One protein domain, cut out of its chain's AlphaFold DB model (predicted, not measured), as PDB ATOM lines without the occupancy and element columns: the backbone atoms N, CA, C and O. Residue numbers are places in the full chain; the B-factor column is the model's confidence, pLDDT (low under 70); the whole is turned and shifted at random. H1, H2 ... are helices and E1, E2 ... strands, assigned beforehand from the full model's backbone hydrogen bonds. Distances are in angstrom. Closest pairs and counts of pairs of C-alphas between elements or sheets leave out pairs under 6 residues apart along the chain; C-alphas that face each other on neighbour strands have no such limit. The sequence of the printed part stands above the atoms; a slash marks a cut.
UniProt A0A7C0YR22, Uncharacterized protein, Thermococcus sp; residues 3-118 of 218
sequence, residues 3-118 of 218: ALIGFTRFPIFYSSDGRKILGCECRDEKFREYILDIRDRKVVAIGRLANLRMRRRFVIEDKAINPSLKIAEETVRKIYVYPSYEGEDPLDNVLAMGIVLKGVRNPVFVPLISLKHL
ATOM      1  N   ALA A   3     170.471 192.907 273.845       87.38
ATOM      2  CA  ALA A   3     169.984 193.044 272.479       87.38
ATOM      3  C   ALA A   3     171.088 192.615 271.508       87.38
ATOM      4  O   ALA A   3     172.239 193.001 271.668       87.38
ATOM      5  N   LEU A   4     170.754 191.811 270.509       85.25
ATOM      6  CA  LEU A   4     171.705 191.177 269.604       85.25
ATOM      7  C   LEU A   4     171.326 191.505 268.165       85.25
ATOM      8  O   LEU A   4     170.173 191.312 267.777       85.25
ATOM      9  N   ILE A   5     172.284 191.963 267.364       83.81
ATOM     10  CA  ILE A   5     172.048 192.333 265.964       83.81
ATOM     11  C   ILE A   5     172.535 191.243 265.014       83.81
ATOM     12  O   ILE A   5     173.603 190.664 265.213       83.81
ATOM     13  N   GLY A   6     171.770 191.019 263.938       73.00
ATOM     14  CA  GLY A   6     172.220 190.245 262.770       73.00
ATOM     15  C   GLY A   6     171.275 189.141 262.296       73.00
ATOM     16  O   GLY A   6     171.520 188.547 261.251       73.00
ATOM     17  N   PHE A   7     170.175 188.887 263.012       68.88
ATOM     18  CA  PHE A   7     169.467 187.598 262.911       68.88
ATOM     19  C   PHE A   7     168.079 187.643 262.291       68.88
ATOM     20  O   PHE A   7     167.630 186.669 261.686       68.88
ATOM     21  N   THR A   8     167.369 188.750 262.464       69.50
ATOM     22  CA  THR A   8     165.958 188.873 262.091       69.50
ATOM     23  C   THR A   8     165.706 190.200 261.395       69.50
ATOM     24  O   THR A   8     166.512 191.119 261.468       69.50
ATOM     25  N   ARG A   9     164.586 190.309 260.675       66.75
ATOM     26  CA  ARG A   9     164.148 191.584 260.078       66.75
ATOM     27  C   ARG A   9     163.386 192.478 261.059       66.75
ATOM     28  O   ARG A   9     163.215 193.654 260.763       66.75
ATOM     29  N   PHE A  10     162.920 191.910 262.169       70.06
ATOM     30  CA  PHE A  10     162.102 192.577 263.176       70.06
ATOM     31  C   PHE A  10     162.595 192.210 264.579       70.06
ATOM     32  O   PHE A  10     163.053 191.073 264.759       70.06
ATOM     33  N   PRO A  11     162.458 193.116 265.565       74.00
ATOM     34  CA  PRO A  11     162.714 192.814 266.963       74.00
ATOM     35  C   PRO A  11     161.917 191.602 267.450       74.00
ATOM     36  O   PRO A  11     160.693 191.573 267.320       74.00
ATOM     37  N   ILE A  12     162.604 190.609 268.015       82.31
ATOM     38  CA  ILE A  12     161.965 189.479 268.699       82.31
ATOM     39  C   ILE A  12     162.544 189.283 270.097       82.31
ATOM     40  O   ILE A  12     163.744 189.452 270.311       82.31
ATOM     41  N   PHE A  13     161.699 188.884 271.039       84.06
ATOM     42  CA  PHE A  13     162.073 188.600 272.417       84.06
ATOM     43  C   PHE A  13     162.200 187.096 272.647       84.06
ATOM     44  O   PHE A  13     161.445 186.298 272.086       84.06
ATOM     45  N   TYR A  14     163.146 186.710 273.496       83.50
ATOM     46  CA  TYR A  14     163.352 185.330 273.922       83.50
ATOM     47  C   TYR A  14     162.956 185.113 275.377       83.50
ATOM     48  O   TYR A  14     162.995 186.025 276.208       83.50
ATOM     49  N   SER A  15     162.634 183.859 275.688       80.31
ATOM     50  CA  SER A  15     162.607 183.368 277.060       80.31
ATOM     51  C   SER A  15     163.966 183.545 277.733       80.31
ATOM     52  O   SER A  15     165.003 183.687 277.085       80.31
ATOM     53  N   SER A  16     163.963 183.502 279.062       78.25
ATOM     54  CA  SER A  16     165.152 183.769 279.867       78.25
ATOM     55  C   SER A  16     166.304 182.776 279.670       78.25
ATOM     56  O   SER A  16     167.461 183.111 279.916       78.25
ATOM     57  N   ASP A  17     165.979 181.579 279.180       77.19
ATOM     58  CA  ASP A  17     166.913 180.512 278.824       77.19
ATOM     59  C   ASP A  17     167.333 180.528 277.338       77.19
ATOM     60  O   ASP A  17     168.081 179.650 276.905       77.19
ATOM     61  N   GLY A  18     166.828 181.478 276.538       76.88
ATOM     62  CA  GLY A  18     167.145 181.614 275.112       76.88
ATOM     63  C   GLY A  18     166.551 180.532 274.196       76.88
ATOM     64  O   GLY A  18     166.904 180.464 273.016       76.88
ATOM     65  N   ARG A  19     165.654 179.667 274.700       79.88
ATOM     66  CA  ARG A  19     165.144 178.502 273.948       79.88
ATOM     67  C   ARG A  19     163.841 178.741 273.196       79.88
ATOM     68  O   ARG A  19     163.573 178.038 272.218       79.88
ATOM     69  N   LYS A  20     163.011 179.683 273.647       78.94
ATOM     70  CA  LYS A  20     161.705 179.991 273.047       78.94
ATOM     71  C   LYS A  20     161.686 181.425 272.535       78.94
ATOM     72  O   LYS A  20     162.070 182.341 273.254       78.94
ATOM     73  N   ILE A  21     161.186 181.593 271.315       80.69
ATOM     74  CA  ILE A  21     160.864 182.902 270.746       80.69
ATOM     75  C   ILE A  21     159.485 183.290 271.282       80.69
ATOM     76  O   ILE A  21     158.525 182.550 271.079       80.69
ATOM     77  N   LEU A  22     159.406 184.422 271.978       79.06
ATOM     78  CA  LEU A  22     158.180 184.984 272.552       79.06
ATOM     79  C   LEU A  22     157.472 185.957 271.592       79.06
ATOM     80  O   LEU A  22     156.392 186.448 271.891       79.06
ATOM     81  N   GLY A  23     158.068 186.248 270.432       74.56
ATOM     82  CA  GLY A  23     157.532 187.224 269.481       74.56
ATOM     83  C   GLY A  23     157.857 188.653 269.911       74.56
ATOM     84  O   GLY A  23     159.000 188.930 270.260       74.56
ATOM     85  N   CYS A  24     156.878 189.559 269.874       70.19
ATOM     86  CA  CYS A  24     157.027 190.961 270.291       70.19
ATOM     87  C   CYS A  24     156.685 191.204 271.774       70.19
ATOM     88  O   CYS A  24     156.751 192.340 272.247       70.19
ATOM     89  N   GLU A  25     156.310 190.158 272.511       66.94
ATOM     90  CA  GLU A  25     155.889 190.282 273.900       66.94
ATOM     91  C   GLU A  25     157.094 190.427 274.837       66.94
ATOM     92  O   GLU A  25     157.869 189.494 275.057       66.94
ATOM     93  N   CYS A  26     157.217 191.608 275.441       74.94
ATOM     94  CA  CYS A  26     158.090 191.862 276.577       74.94
ATOM     95  C   CYS A  26     157.279 192.557 277.669       74.94
ATOM     96  O   CYS A  26     156.618 193.559 277.400       74.94
ATOM     97  N   ARG A  27     157.319 192.021 278.896       78.81
ATOM     98  CA  ARG A  27     156.630 192.624 280.051       78.81
ATOM     99  C   ARG A  27     157.328 193.884 280.571       78.81
ATOM    100  O   ARG A  27     156.706 194.647 281.296       78.81
ATOM    101  N   ASP A  28     158.602 194.069 280.238       85.12
ATOM    102  CA  ASP A  28     159.363 195.261 280.602       85.12
ATOM    103  C   ASP A  28     159.216 196.307 279.491       85.12
ATOM    104  O   ASP A  28     159.822 196.195 278.423       85.12
ATOM    105  N   GLU A  29     158.364 197.304 279.731       87.38
ATOM    106  CA  GLU A  29     158.055 198.344 278.747       87.38
ATOM    107  C   GLU A  29     159.274 199.203 278.410       87.38
ATOM    108  O   GLU A  29     159.493 199.492 277.236       87.38
ATOM    109  N   LYS A  30     160.117 199.523 279.401       89.00
ATOM    110  CA  LYS A  30     161.323 200.338 279.199       89.00
ATOM    111  C   LYS A  30     162.351 199.602 278.355       89.00
ATOM    112  O   LYS A  30     162.983 200.192 277.482       89.00
ATOM    113  N   PHE A  31     162.525 198.307 278.604       88.38
ATOM    114  CA  PHE A  31     163.396 197.487 277.773       88.38
ATOM    115  C   PHE A  31     162.828 197.330 276.362       88.38
ATOM    116  O   PHE A  31     163.578 197.390 275.393       88.38
ATOM    117  N   ARG A  32     161.508 197.175 276.219       87.69
ATOM    118  CA  ARG A  32     160.861 197.114 274.905       87.69
ATOM    119  C   ARG A  32     161.073 198.399 274.104       87.69
ATOM    120  O   ARG A  32     161.439 198.299 272.939       87.69
ATOM    121  N   GLU A  33     160.863 199.565 274.711       88.06
ATOM    122  CA  GLU A  33     161.117 200.874 274.092       88.06
ATOM    123  C   GLU A  33     162.573 201.000 273.654       88.06
ATOM    124  O   GLU A  33     162.844 201.237 272.482       88.06
ATOM    125  N   TYR A  34     163.503 200.675 274.552       89.06
ATOM    126  CA  TYR A  34     164.928 200.643 274.244       89.06
ATOM    127  C   TYR A  34     165.257 199.788 273.007       89.06
ATOM    128  O   TYR A  34     165.987 200.231 272.125       89.06
ATOM    129  N   ILE A  35     164.698 198.576 272.900       87.44
ATOM    130  CA  ILE A  35     164.916 197.693 271.744       87.44
ATOM    131  C   ILE A  35     164.363 198.299 270.447       87.44
ATOM    132  O   ILE A  35     164.958 198.109 269.385       87.44
ATOM    133  N   LEU A  36     163.225 198.994 270.514       84.06
ATOM    134  CA  LEU A  36     162.612 199.658 269.362       84.06
ATOM    135  C   LEU A  36     163.397 200.902 268.918       84.06
ATOM    136  O   LEU A  36     163.394 201.218 267.727       84.06
ATOM    137  N   ASP A  37     164.093 201.553 269.851       87.19
ATOM    138  CA  ASP A  37     164.916 202.740 269.611       87.19
ATOM    139  C   ASP A  37     166.315 202.416 269.061       87.19
ATOM    140  O   ASP A  37     166.982 203.292 268.495       87.19
ATOM    141  N   ILE A  38     166.772 201.160 269.156       84.56
ATOM    142  CA  ILE A  38     168.001 200.723 268.479       84.56
ATOM    143  C   ILE A  38     167.826 200.918 266.967       84.56
ATOM    144  O   ILE A  38     166.986 200.292 266.317       84.56
ATOM    145  N   ARG A  39     168.662 201.792 266.388       73.06
ATOM    146  CA  ARG A  39     168.596 202.187 264.967       73.06
ATOM    147  C   ARG A  39     168.656 200.990 264.014       73.06
ATOM    148  O   ARG A  39     167.989 200.986 262.977       73.06
ATOM    149  N   ASP A  40     169.419 199.967 264.379       68.06
ATOM    150  CA  ASP A  40     169.447 198.691 263.679       68.06
ATOM    151  C   ASP A  40     168.182 197.887 263.993       68.06
ATOM    152  O   ASP A  40     168.122 197.164 264.975       68.06
ATOM    153  N   ARG A  41     167.160 197.939 263.129       65.25
ATOM    154  CA  ARG A  41     165.864 197.243 263.328       65.25
ATOM    155  C   ARG A  41     165.919 195.699 263.269       65.25
ATOM    156  O   ARG A  41     164.887 195.040 263.156       65.25
ATOM    157  N   LYS A  42     167.111 195.100 263.328       75.19
ATOM    158  CA  LYS A  42     167.375 193.658 263.178       75.19
ATOM    159  C   LYS A  42     167.803 193.015 264.497       75.19
ATOM    160  O   LYS A  42     168.888 192.436 264.579       75.19
ATOM    161  N   VAL A  43     166.959 193.159 265.518       77.75
ATOM    162  CA  VAL A  43     167.313 192.862 266.912       77.75
ATOM    163  C   VAL A  43     166.690 191.559 267.404       77.75
ATOM    164  O   VAL A  43     165.520 191.260 267.172       77.75
ATOM    165  N   VAL A  44     167.463 190.807 268.171       81.00
ATOM    166  CA  VAL A  44     166.997 189.740 269.051       81.00
ATOM    167  C   VAL A  44     167.261 190.162 270.491       81.00
ATOM    168  O   VAL A  44     168.383 190.519 270.821       81.00
ATOM    169  N   ALA A  45     166.256 190.112 271.359       83.25
ATOM    170  CA  ALA A  45     166.354 190.605 272.726       83.25
ATOM    171  C   ALA A  45     166.137 189.498 273.768       83.25
ATOM    172  O   ALA A  45     165.197 188.707 273.679       83.25
ATOM    173  N   ILE A  46     166.975 189.477 274.803       83.88
ATOM    174  CA  ILE A  46     166.844 188.600 275.969       83.88
ATOM    175  C   ILE A  46     166.585 189.473 277.198       83.88
ATOM    176  O   ILE A  46     167.498 190.085 277.762       83.88
ATOM    177  N   GLY A  47     165.320 189.510 277.624       75.25
ATOM    178  CA  GLY A  47     164.862 190.325 278.756       75.25
ATOM    179  C   GLY A  47     165.308 189.811 280.129       75.25
ATOM    180  O   GLY A  47     165.218 190.524 281.118       75.25
ATOM    181  N   ARG A  48     165.813 188.580 280.241       77.94
ATOM    182  CA  ARG A  48     166.408 188.071 281.485       77.94
ATOM    183  C   ARG A  48     167.411 186.978 281.169       77.94
ATOM    184  O   ARG A  48     167.098 186.093 280.395       77.94
ATOM    185  N   LEU A  49     168.579 187.008 281.794       70.62
ATOM    186  CA  LEU A  49     169.592 185.964 281.647       70.62
ATOM    187  C   LEU A  49     169.418 184.984 282.814       70.62
ATOM    188  O   LEU A  49     169.856 185.273 283.922       70.62
ATOM    189  N   ALA A  50     168.698 183.877 282.621       73.50
ATOM    190  CA  ALA A  50     168.530 182.863 283.667       73.50
ATOM    191  C   ALA A  50     168.597 181.455 283.076       73.50
ATOM    192  O   ALA A  50     168.016 181.194 282.028       73.50
ATOM    193  N   ASN A  51     169.264 180.529 283.771       73.81
ATOM    194  CA  ASN A  51     169.409 179.130 283.339       73.81
ATOM    195  C   ASN A  51     170.068 178.971 281.956       73.81
ATOM    196  O   ASN A  51     169.782 178.022 281.216       73.81
ATOM    197  N   LEU A  52     170.948 179.905 281.600       77.88
ATOM    198  CA  LEU A  52     171.701 179.848 280.358       77.88
ATOM    199  C   LEU A  52     172.728 178.720 280.439       77.88
ATOM    200  O   LEU A  52     173.516 178.640 281.377       77.88
ATOM    201  N   ARG A  53     172.706 177.824 279.451       85.50
ATOM    202  CA  ARG A  53     173.698 176.752 279.352       85.50
ATOM    203  C   ARG A  53     174.895 177.256 278.564       85.50
ATOM    204  O   ARG A  53     174.788 177.410 277.348       85.50
ATOM    205  N   MET A  54     176.018 177.443 279.249       88.81
ATOM    206  CA  MET A  54     177.263 177.853 278.611       88.81
ATOM    207  C   MET A  54     177.801 176.745 277.694       88.81
ATOM    208  O   MET A  54     177.622 175.540 277.931       88.81
ATOM    209  N   ARG A  55     178.410 177.167 276.588       91.44
ATOM    210  CA  ARG A  55     179.017 176.329 275.552       91.44
ATOM    211  C   ARG A  55     180.310 176.979 275.083       91.44
ATOM    212  O   ARG A  55     180.403 178.202 275.057       91.44
ATOM    213  N   ARG A  56     181.271 176.153 274.675       93.38
ATOM    214  CA  ARG A  56     182.505 176.608 274.034       93.38
ATOM    215  C   ARG A  56     182.416 176.477 272.519       93.38
ATOM    216  O   ARG A  56     181.864 175.489 272.015       93.38
ATOM    217  N   ARG A  57     182.943 177.474 271.815       94.19
ATOM    218  CA  ARG A  57     183.101 177.498 270.356       94.19
ATOM    219  C   ARG A  57     184.373 178.248 269.999       94.19
ATOM    220  O   ARG A  57     184.699 179.235 270.652       94.19
ATOM    221  N   PHE A  58     185.036 177.814 268.936       95.19
ATOM    222  CA  PHE A  58     185.990 178.678 268.251       95.19
ATOM    223  C   PHE A  58     185.195 179.658 267.398       95.19
ATOM    224  O   PHE A  58     184.339 179.224 266.628       95.19
ATOM    225  N   VAL A  59     185.432 180.950 267.570       95.31
ATOM    226  CA  VAL A  59     184.794 182.015 266.801       95.31
ATOM    227  C   VAL A  59     185.808 182.555 265.810       95.31
ATOM    228  O   VAL A  59     186.864 183.022 266.230       95.31
ATOM    229  N   ILE A  60     185.517 182.388 264.520       93.31
ATOM    230  CA  ILE A  60     186.396 182.741 263.404       93.31
ATOM    231  C   ILE A  60     185.518 183.188 262.230       93.31
ATOM    232  O   ILE A  60     184.625 182.434 261.831       93.31
ATOM    233  N   GLU A  61     185.781 184.362 261.651       85.81
ATOM    234  CA  GLU A  61     185.095 184.874 260.446       85.81
ATOM    235  C   GLU A  61     183.554 184.822 260.568       85.81
ATOM    236  O   GLU A  61     182.864 184.230 259.732       85.81
ATOM    237  N   ASP A  62     183.004 185.388 261.646       81.38
ATOM    238  CA  ASP A  62     181.559 185.400 261.949       81.38
ATOM    239  C   ASP A  62     180.912 184.010 262.136       81.38
ATOM    240  O   ASP A  62     179.685 183.851 262.115       81.38
ATOM    241  N   LYS A  63     181.723 182.966 262.330       89.50
ATOM    242  CA  LYS A  63     181.243 181.604 262.573       89.50
ATOM    243  C   LYS A  63     181.732 181.081 263.899       89.50
ATOM    244  O   LYS A  63     182.908 181.159 264.229       89.50
ATOM    245  N   ALA A  64     180.821 180.450 264.623       92.94
ATOM    246  CA  ALA A  64     181.133 179.708 265.824       92.94
ATOM    247  C   ALA A  64     181.153 178.212 265.504       92.94
ATOM    248  O   ALA A  64     180.129 177.614 265.171       92.94
ATOM    249  N   ILE A  65     182.326 177.594 265.597       92.00
ATOM    250  CA  ILE A  65     182.543 176.201 265.215       92.00
ATOM    251  C   ILE A  65     182.885 175.327 266.423       92.00
ATOM    252  O   ILE A  65     183.582 175.728 267.356       92.00
ATOM    253  N   ASN A  66     182.412 174.085 266.378       88.19
ATOM    254  CA  ASN A  66     182.979 172.980 267.140       88.19
ATOM    255  C   ASN A  66     183.386 171.887 266.134       88.19
ATOM    256  O   ASN A  66     182.513 171.158 265.645       88.19
ATOM    257  N   PRO A  67     184.687 171.786 265.788       79.25
ATOM    258  CA  PRO A  67     185.162 170.858 264.764       79.25
ATOM    259  C   PRO A  67     184.821 169.394 265.064       79.25
ATOM    260  O   PRO A  67     184.450 168.651 264.152       79.25
ATOM    261  N   SER A  68     184.900 169.001 266.337       81.19
ATOM    262  CA  SER A  68     184.664 167.632 266.812       81.19
ATOM    263  C   SER A  68     183.204 167.212 266.727       81.19
ATOM    264  O   SER A  68     182.905 166.064 266.419       81.19
ATOM    265  N   LEU A  69     182.282 168.151 266.930       80.69
ATOM    266  CA  LEU A  69     180.847 167.913 266.804       80.69
ATOM    267  C   LEU A  69     180.293 168.222 265.410       80.69
ATOM    268  O   LEU A  69     179.102 168.017 265.185       80.69
ATOM    269  N   LYS A  70     181.121 168.728 264.486       83.75
ATOM    270  CA  LYS A  70     180.687 169.230 263.168       83.75
ATOM    271  C   LYS A  70     179.549 170.246 263.271       83.75
ATOM    272  O   LYS A  70     178.652 170.292 262.434       83.75
ATOM    273  N   ILE A  71     179.606 171.072 264.310       82.56
ATOM    274  CA  ILE A  71     178.657 172.158 264.524       82.56
ATOM    275  C   ILE A  71     179.266 173.437 263.963       82.56
ATOM    276  O   ILE A  71     180.406 173.772 264.286       82.56
ATOM    277  N   ALA A  72     178.478 174.142 263.158       87.25
ATOM    278  CA  ALA A  72     178.725 175.514 262.752       87.25
ATOM    279  C   ALA A  72     177.466 176.333 263.055       87.25
ATOM    280  O   ALA A  72     176.364 175.975 262.632       87.25
ATOM    281  N   GLU A  73     177.638 177.395 263.826       90.69
ATOM    282  CA  GLU A  73     176.600 178.320 264.270       90.69
ATOM    283  C   GLU A  73     176.959 179.720 263.755       90.69
ATOM    284  O   GLU A  73     178.138 180.064 263.637       90.69
ATOM    285  N   GLU A  74     175.948 180.522 263.433       89.44
ATOM    286  CA  GLU A  74     176.163 181.932 263.085       89.44
ATOM    287  C   GLU A  74     176.506 182.719 264.355       89.44
ATOM    288  O   GLU A  74     176.008 182.392 265.440       89.44
ATOM    289  N   THR A  75     177.298 183.780 264.231       90.38
ATOM    290  CA  THR A  75     177.575 184.694 265.345       90.38
ATOM    291  C   THR A  75     176.716 185.955 265.279       90.38
ATOM    292  O   THR A  75     176.022 186.244 264.299       90.38
ATOM    293  N   VAL A  76     176.716 186.701 266.384       89.38
ATOM    294  CA  VAL A  76     176.114 188.039 266.474       89.38
ATOM    295  C   VAL A  76     177.019 189.054 265.809       89.38
ATOM    296  O   VAL A  76     178.228 188.908 265.860       89.38
ATOM    297  N   ARG A  77     176.437 190.103 265.227       88.38
ATOM    298  CA  ARG A  77     177.202 191.229 264.666       88.38
ATOM    299  C   ARG A  77     177.454 192.332 265.678       88.38
ATOM    300  O   ARG A  77     178.349 193.137 265.488       88.38
ATOM    301  N   LYS A  78     176.593 192.421 266.692       89.94
ATOM    302  CA  LYS A  78     176.662 193.446 267.728       89.94
ATOM    303  C   LYS A  78     175.900 193.003 268.962       89.94
ATOM    304  O   LYS A  78     174.826 192.399 268.827       89.94
ATOM    305  N   ILE A  79     176.430 193.319 270.135       89.94
ATOM    306  CA  ILE A  79     175.812 193.042 271.431       89.94
ATOM    307  C   ILE A  79     175.561 194.374 272.124       89.94
ATOM    308  O   ILE A  79     176.475 195.163 272.314       89.94
ATOM    309  N   TYR A  80     174.325 194.621 272.532       90.00
ATOM    310  CA  TYR A  80     173.987 195.753 273.375       90.00
ATOM    311  C   TYR A  80     173.585 195.264 274.758       90.00
ATOM    312  O   TYR A  80     172.771 194.341 274.902       90.00
ATOM    313  N   VAL A  81     174.122 195.923 275.776       89.19
ATOM    314  CA  VAL A  81     173.786 195.672 277.174       89.19
ATOM    315  C   VAL A  81     172.900 196.810 277.654       89.19
ATOM    316  O   VAL A  81     173.355 197.938 277.822       89.19
ATOM    317  N   TYR A  82     171.618 196.521 277.880       87.38
ATOM    318  CA  TYR A  82     170.684 197.526 278.392       87.38
ATOM    319  C   TYR A  82     171.190 198.127 279.718       87.38
ATOM    320  O   TYR A  82     171.558 197.344 280.604       87.38
ATOM    321  N   PRO A  83     171.128 199.463 279.902       90.00
ATOM    322  CA  PRO A  83     170.471 200.459 279.037       90.00
ATOM    323  C   PRO A  83     171.372 201.171 278.009       90.00
ATOM    324  O   PRO A  83     170.977 202.206 277.479       90.00
ATOM    325  N   SER A  84     172.569 200.662 277.713       88.75
ATOM    326  CA  SER A  84     173.501 201.316 276.784       88.75
ATOM    327  C   SER A  84     173.032 201.250 275.328       88.75
ATOM    328  O   SER A  84     172.685 200.180 274.835       88.75
ATOM    329  N   TYR A  85     173.079 202.372 274.605       86.44
ATOM    330  CA  TYR A  85     172.904 202.411 273.143       86.44
ATOM    331  C   TYR A  85     174.230 202.288 272.380       86.44
ATOM    332  O   TYR A  85     174.246 202.315 271.147       86.44
ATOM    333  N   GLU A  86     175.338 202.136 273.097       88.19
ATOM    334  CA  GLU A  86     176.627 201.775 272.528       88.19
ATOM    335  C   GLU A  86     176.709 200.252 272.508       88.19
ATOM    336  O   GLU A  86     176.768 199.604 273.552       88.19
ATOM    337  N   GLY A  87     176.603 199.680 271.310       86.50
ATOM    338  CA  GLY A  87     176.763 198.244 271.124       86.50
ATOM    339  C   GLY A  87     178.232 197.887 270.938       86.50
ATOM    340  O   GLY A  87     178.956 198.599 270.243       86.50
ATOM    341  N   GLU A  88     178.624 196.762 271.513       89.44
ATOM    342  CA  GLU A  88     179.959 196.186 271.432       89.44
ATOM    343  C   GLU A  88     180.052 195.212 270.256       89.44
ATOM    344  O   GLU A  88     179.086 194.502 269.931       89.44
ATOM    345  N   ASP A  89     181.221 195.186 269.624       90.25
ATOM    346  CA  ASP A  89     181.537 194.195 268.604       90.25
ATOM    347  C   ASP A  89     181.717 192.812 269.261       90.25
ATOM    348  O   ASP A  89     182.216 192.707 270.386       90.25
ATOM    349  N   PRO A  90     181.268 191.730 268.603       90.81
ATOM    350  CA  PRO A  90     181.435 190.373 269.109       90.81
ATOM    351  C   PRO A  90     182.915 189.990 269.219       90.81
ATOM    352  O   PRO A  90     183.761 190.483 268.477       90.81
ATOM    353  N   LEU A  91     183.209 189.021 270.088       93.69
ATOM    354  CA  LEU A  91     184.526 188.390 270.101       93.69
ATOM    355  C   LEU A  91     184.743 187.605 268.799       93.69
ATOM    356  O   LEU A  91     183.892 186.793 268.436       93.69
ATOM    357  N   ASP A  92     185.898 187.798 268.165       92.44
ATOM    358  CA  ASP A  92     186.340 187.086 266.962       92.44
ATOM    359  C   ASP A  92     187.798 186.623 267.106       92.44
ATOM    360  O   ASP A  92     188.551 187.170 267.913       92.44
ATOM    361  N   ASN A  93     188.179 185.588 266.354       94.50
ATOM    362  CA  ASN A  93     189.452 184.866 266.471       94.50
ATOM    363  C   ASN A  93     189.756 184.442 267.914       94.50
ATOM    364  O   ASN A  93     190.826 184.700 268.464       94.50
ATOM    365  N   VAL A  94     188.787 183.786 268.553       95.88
ATOM    366  CA  VAL A  94     188.898 183.327 269.944       95.88
ATOM    367  C   VAL A  94     188.311 181.934 270.133       95.88
ATOM    368  O   VAL A  94     187.331 181.558 269.495       95.88
ATOM    369  N   LEU A  95     188.833 181.178 271.094       95.56
ATOM    370  CA  LEU A  95     188.026 180.177 271.785       95.56
ATOM    371  C   LEU A  95     187.172 180.917 272.815       95.56
ATOM    372  O   LEU A  95     187.694 181.440 273.799       95.56
ATOM    373  N   ALA A  96     185.864 180.970 272.592       95.25
ATOM    374  CA  ALA A  96     184.936 181.688 273.451       95.25
ATOM    375  C   ALA A  96     184.025 180.740 274.225       95.25
ATOM    376  O   ALA A  96     183.599 179.690 273.735       95.25
ATOM    377  N   MET A  97     183.657 181.176 275.423       93.38
ATOM    378  CA  MET A  97     182.526 180.664 276.170       93.38
ATOM    379  C   MET A  97     181.322 181.585 275.952       93.38
ATOM    380  O   MET A  97     181.416 182.810 276.032       93.38
ATOM    381  N   GLY A  98     180.175 180.991 275.649       92.50
ATOM    382  CA  GLY A  98     178.986 181.728 275.251       92.50
ATOM    383  C   GLY A  98     177.719 180.898 275.351       92.50
ATOM    384  O   GLY A  98     177.708 179.811 275.934       92.50
ATOM    385  N   ILE A  99     176.639 181.412 274.774       90.56
ATOM    386  CA  ILE A  99     175.322 180.770 274.788       90.56
ATOM    387  C   ILE A  99     174.844 180.504 273.369       90.56
ATOM    388  O   ILE A  99     175.127 181.273 272.455       90.56
ATOM    389  N   VAL A 100     174.083 179.426 273.194       89.00
ATOM    390  CA  VAL A 100     173.436 179.119 271.915       89.00
ATOM    391  C   VAL A 100     171.961 179.476 272.010       89.00
ATOM    392  O   VAL A 100     171.234 178.936 272.847       89.00
ATOM    393  N   LEU A 101     171.517 180.368 271.134       85.25
ATOM    394  CA  LEU A 101     170.124 180.748 270.974       85.25
ATOM    395  C   LEU A 101     169.500 179.978 269.816       85.25
ATOM    396  O   LEU A 101     170.136 179.705 268.792       85.25
ATOM    397  N   LYS A 102     168.212 179.665 269.954       80.19
ATOM    398  CA  LYS A 102     167.434 179.110 268.845       80.19
ATOM    399  C   LYS A 102     167.282 180.183 267.770       80.19
ATOM    400  O   LYS A 102     166.463 181.072 267.951       80.19
ATOM    401  N   GLY A 103     168.004 180.114 266.657       72.44
ATOM    402  CA  GLY A 103     167.764 181.038 265.546       72.44
ATOM    403  C   GLY A 103     166.565 180.637 264.681       72.44
ATOM    404  O   GLY A 103     165.969 179.572 264.853       72.44
ATOM    405  N   VAL A 104     166.197 181.515 263.742       68.81
ATOM    406  CA  VAL A 104     165.061 181.299 262.821       68.81
ATOM    407  C   VAL A 104     165.360 180.197 261.799       68.81
ATOM    408  O   VAL A 104     164.459 179.454 261.419       68.81
ATOM    409  N   ARG A 105     166.620 180.097 261.352       72.81
ATOM    410  CA  ARG A 105     167.099 179.073 260.403       72.81
ATOM    411  C   ARG A 105     168.241 178.254 260.995       72.81
ATOM    412  O   ARG A 105     168.102 177.048 261.144       72.81
ATOM    413  N   ASN A 106     169.319 178.932 261.380       78.94
ATOM    414  CA  ASN A 106     170.485 178.326 262.016       78.94
ATOM    415  C   ASN A 106     170.540 178.746 263.489       78.94
ATOM    416  O   ASN A 106     170.155 179.878 263.790       78.94
ATOM    417  N   PRO A 107     170.999 177.883 264.411       85.62
ATOM    418  CA  PRO A 107     171.311 178.304 265.768       85.62
ATOM    419  C   PRO A 107     172.378 179.401 265.766       85.62
ATOM    420  O   PRO A 107     173.219 179.476 264.869       85.62
ATOM    421  N   VAL A 108     172.307 180.248 266.785       87.75
ATOM    422  CA  VAL A 108     173.154 181.429 266.921       87.75
ATOM    423  C   VAL A 108     173.998 181.276 268.164       87.75
ATOM    424  O   VAL A 108     173.446 181.079 269.247       87.75
ATOM    425  N   PHE A 109     175.307 181.416 268.027       91.81
ATOM    426  CA  PHE A 109     176.205 181.500 269.163       91.81
ATOM    427  C   PHE A 109     176.452 182.963 269.530       91.81
ATOM    428  O   PHE A 109     176.834 183.780 268.694       91.81
ATOM    429  N   VAL A 110     176.243 183.288 270.800       92.06
ATOM    430  CA  VAL A 110     176.583 184.589 271.373       92.06
ATOM    431  C   VAL A 110     177.865 184.401 272.183       92.06
ATOM    432  O   VAL A 110     177.787 183.824 273.275       92.06
ATOM    433  N   PRO A 111     179.035 184.822 271.670       93.69
ATOM    434  CA  PRO A 111     180.271 184.780 272.435       93.69
ATOM    435  C   PRO A 111     180.221 185.833 273.541       93.69
ATOM    436  O   PRO A 111     179.896 186.987 273.279       93.69
ATOM    437  N   LEU A 112     180.506 185.430 274.781       91.12
ATOM    438  CA  LEU A 112     180.417 186.318 275.946       91.12
ATOM    439  C   LEU A 112     181.763 186.492 276.646       91.12
ATOM    440  O   LEU A 112     182.047 187.562 277.165       91.12
ATOM    441  N   ILE A 113     182.576 185.436 276.695       92.12
ATOM    442  CA  ILE A 113     183.839 185.415 277.435       92.12
ATOM    443  C   ILE A 113     184.915 184.813 276.536       92.12
ATOM    444  O   ILE A 113     184.750 183.697 276.040       92.12
ATOM    445  N   SER A 114     186.019 185.535 276.345       94.31
ATOM    446  CA  SER A 114     187.214 185.005 275.683       94.31
ATOM    447  C   SER A 114     187.934 184.060 276.642       94.31
ATOM    448  O   SER A 114     188.256 184.451 277.763       94.31
ATOM    449  N   LEU A 115     188.155 182.810 276.228       93.12
ATOM    450  CA  LEU A 115     188.996 181.856 276.959       93.12
ATOM    451  C   LEU A 115     190.436 181.873 276.438       93.12
ATOM    452  O   LEU A 115     191.372 181.672 277.204       93.12
ATOM    453  N   LYS A 116     190.600 182.088 275.129       93.00
ATOM    454  CA  LYS A 116     191.894 182.178 274.448       93.00
ATOM    455  C   LYS A 116     191.747 182.988 273.164       93.00
ATOM    456  O   LYS A 116     190.829 182.716 272.391       93.00
ATOM    457  N   HIS A 117     192.698 183.879 272.899       94.69
ATOM    458  CA  HIS A 117     192.870 184.485 271.580       94.69
ATOM    459  C   HIS A 117     193.632 183.542 270.649       94.69
ATOM    460  O   HIS A 117     194.633 182.934 271.036       94.69
ATOM    461  N   LEU A 118     193.107 183.389 269.439       95.06
ATOM    462  CA  LEU A 118     193.710 182.584 268.393       95.06
ATOM    463  C   LEU A 118     194.650 183.463 267.578       95.06
ATOM    464  O   LEU A 118     194.273 184.565 267.176       95.06
TER     465      LEU A 118
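What this domain is: This is residues 3 to 118 of the 218 residues of an uncharacterized protein of Thermococcus sp (UniProt A0A7C0YR22). A small closed barrel of five strands, E5, E6, E7, E10 and E9, makes one end of an elongated body, and a twisted sheet of five short strands, E3, E2, E4, E1 and E8, makes the other, with the one helix H1 over a face of that sheet. E7 of the barrel runs on into E8 of the sheet, and a long stretch with no named element, residues 82 to 93, leads from E8 back to the barrel. The printed part has 116 residues, with one named helix and ten named strands in the order E1 E2 E3 H1 E4 E5 E6 E7 E8 E9 E10; barrel and sheet are both mixed, and the class is mostly strand. The whole is compact, with a radius of gyration of the C-alphas of 13.7 A, and the C-alphas span 41 by 26 by 24 A.

How they stand to each other: In the barrel, E5, residues 54 to 60, and E6, residues 63 to 66, are an antiparallel hairpin, with N 58 and O 65 within hydrogen-bond range at 3.0 A. E7, residues 71 to 75, makes a second hairpin with E6, where N 73 and O 64 are 2.8 A apart; E5, E6 and E7 form a meander, each strand the antiparallel neighbour of the one before. E10, residues 108 to 117, is the parallel neighbour of E7, with N 109 and O 74 at 2.9 A. The pairing of E7 is staggered: its residues 71 to 74 pair with E6, and its residues 74 to 75 with E10. E9, residues 94 to 101, forms an antiparallel hairpin with E10, with N 101 and O 108 at 2.8 A. E9 and E5 are antiparallel and close the ring, with N 55 and O 98 at 2.8 A. E9 bends by 66 degrees at residue 97, and E10 by 80 degrees at residue 113. E7 runs on into E8, residues 78 to 81, across a break of 2 residues, at 68 degrees. E8 is an edge strand of the other sheet and is antiparallel to E1, residues 3 to 5, with N 80 and O 3 at 2.8 A. E4, residues 43 to 46, is antiparallel to E1, with N 4 and O 44 at 2.7 A. E2, residues 12 to 14, is parallel to E4, with N 45 and O 12 at 2.8 A. The other edge strand, E3, residues 21 to 23, forms a hairpin with E2, with N 22 and O 13 at 2.8 A. H1, residues 29 to 37, is on this sheet at a height over the sheet of 10.1 A and runs along the strands, at 16 degrees to E4 on the local plane; its closest C-alpha to E4 is that of Ile 35, 7.2 A from that of Val 43. In H1 every O i to N i+4 pair is within hydrogen-bond range. E8 and E10 are only just apart, with their closest C-alphas 8.5 A from each other.

Where its parts are: E1 begins at C-alpha 3, (169.984, 193.044, 272.479). The longest strand by residues is E10, 20.5 A from first to last C-alpha, ending at C-alpha 117, (192.870, 184.485, 271.580). E9 measures 19.0 A, E5 18.4 A, E7 12.6 A and H1 12.2 A. H1 begins at C-alpha 29, (158.055, 198.344, 278.747).

The domain as a whole: The C-alphas of Glu 29 and Ser 68 are the two farthest apart, 42.4 A. The printed part has no cut. The link from E8 to E9, 12 residues, is long. The mean pLDDT of the printed part is 84.5; residues 7 to 9, 25, 40 to 41 and 104 are under 70.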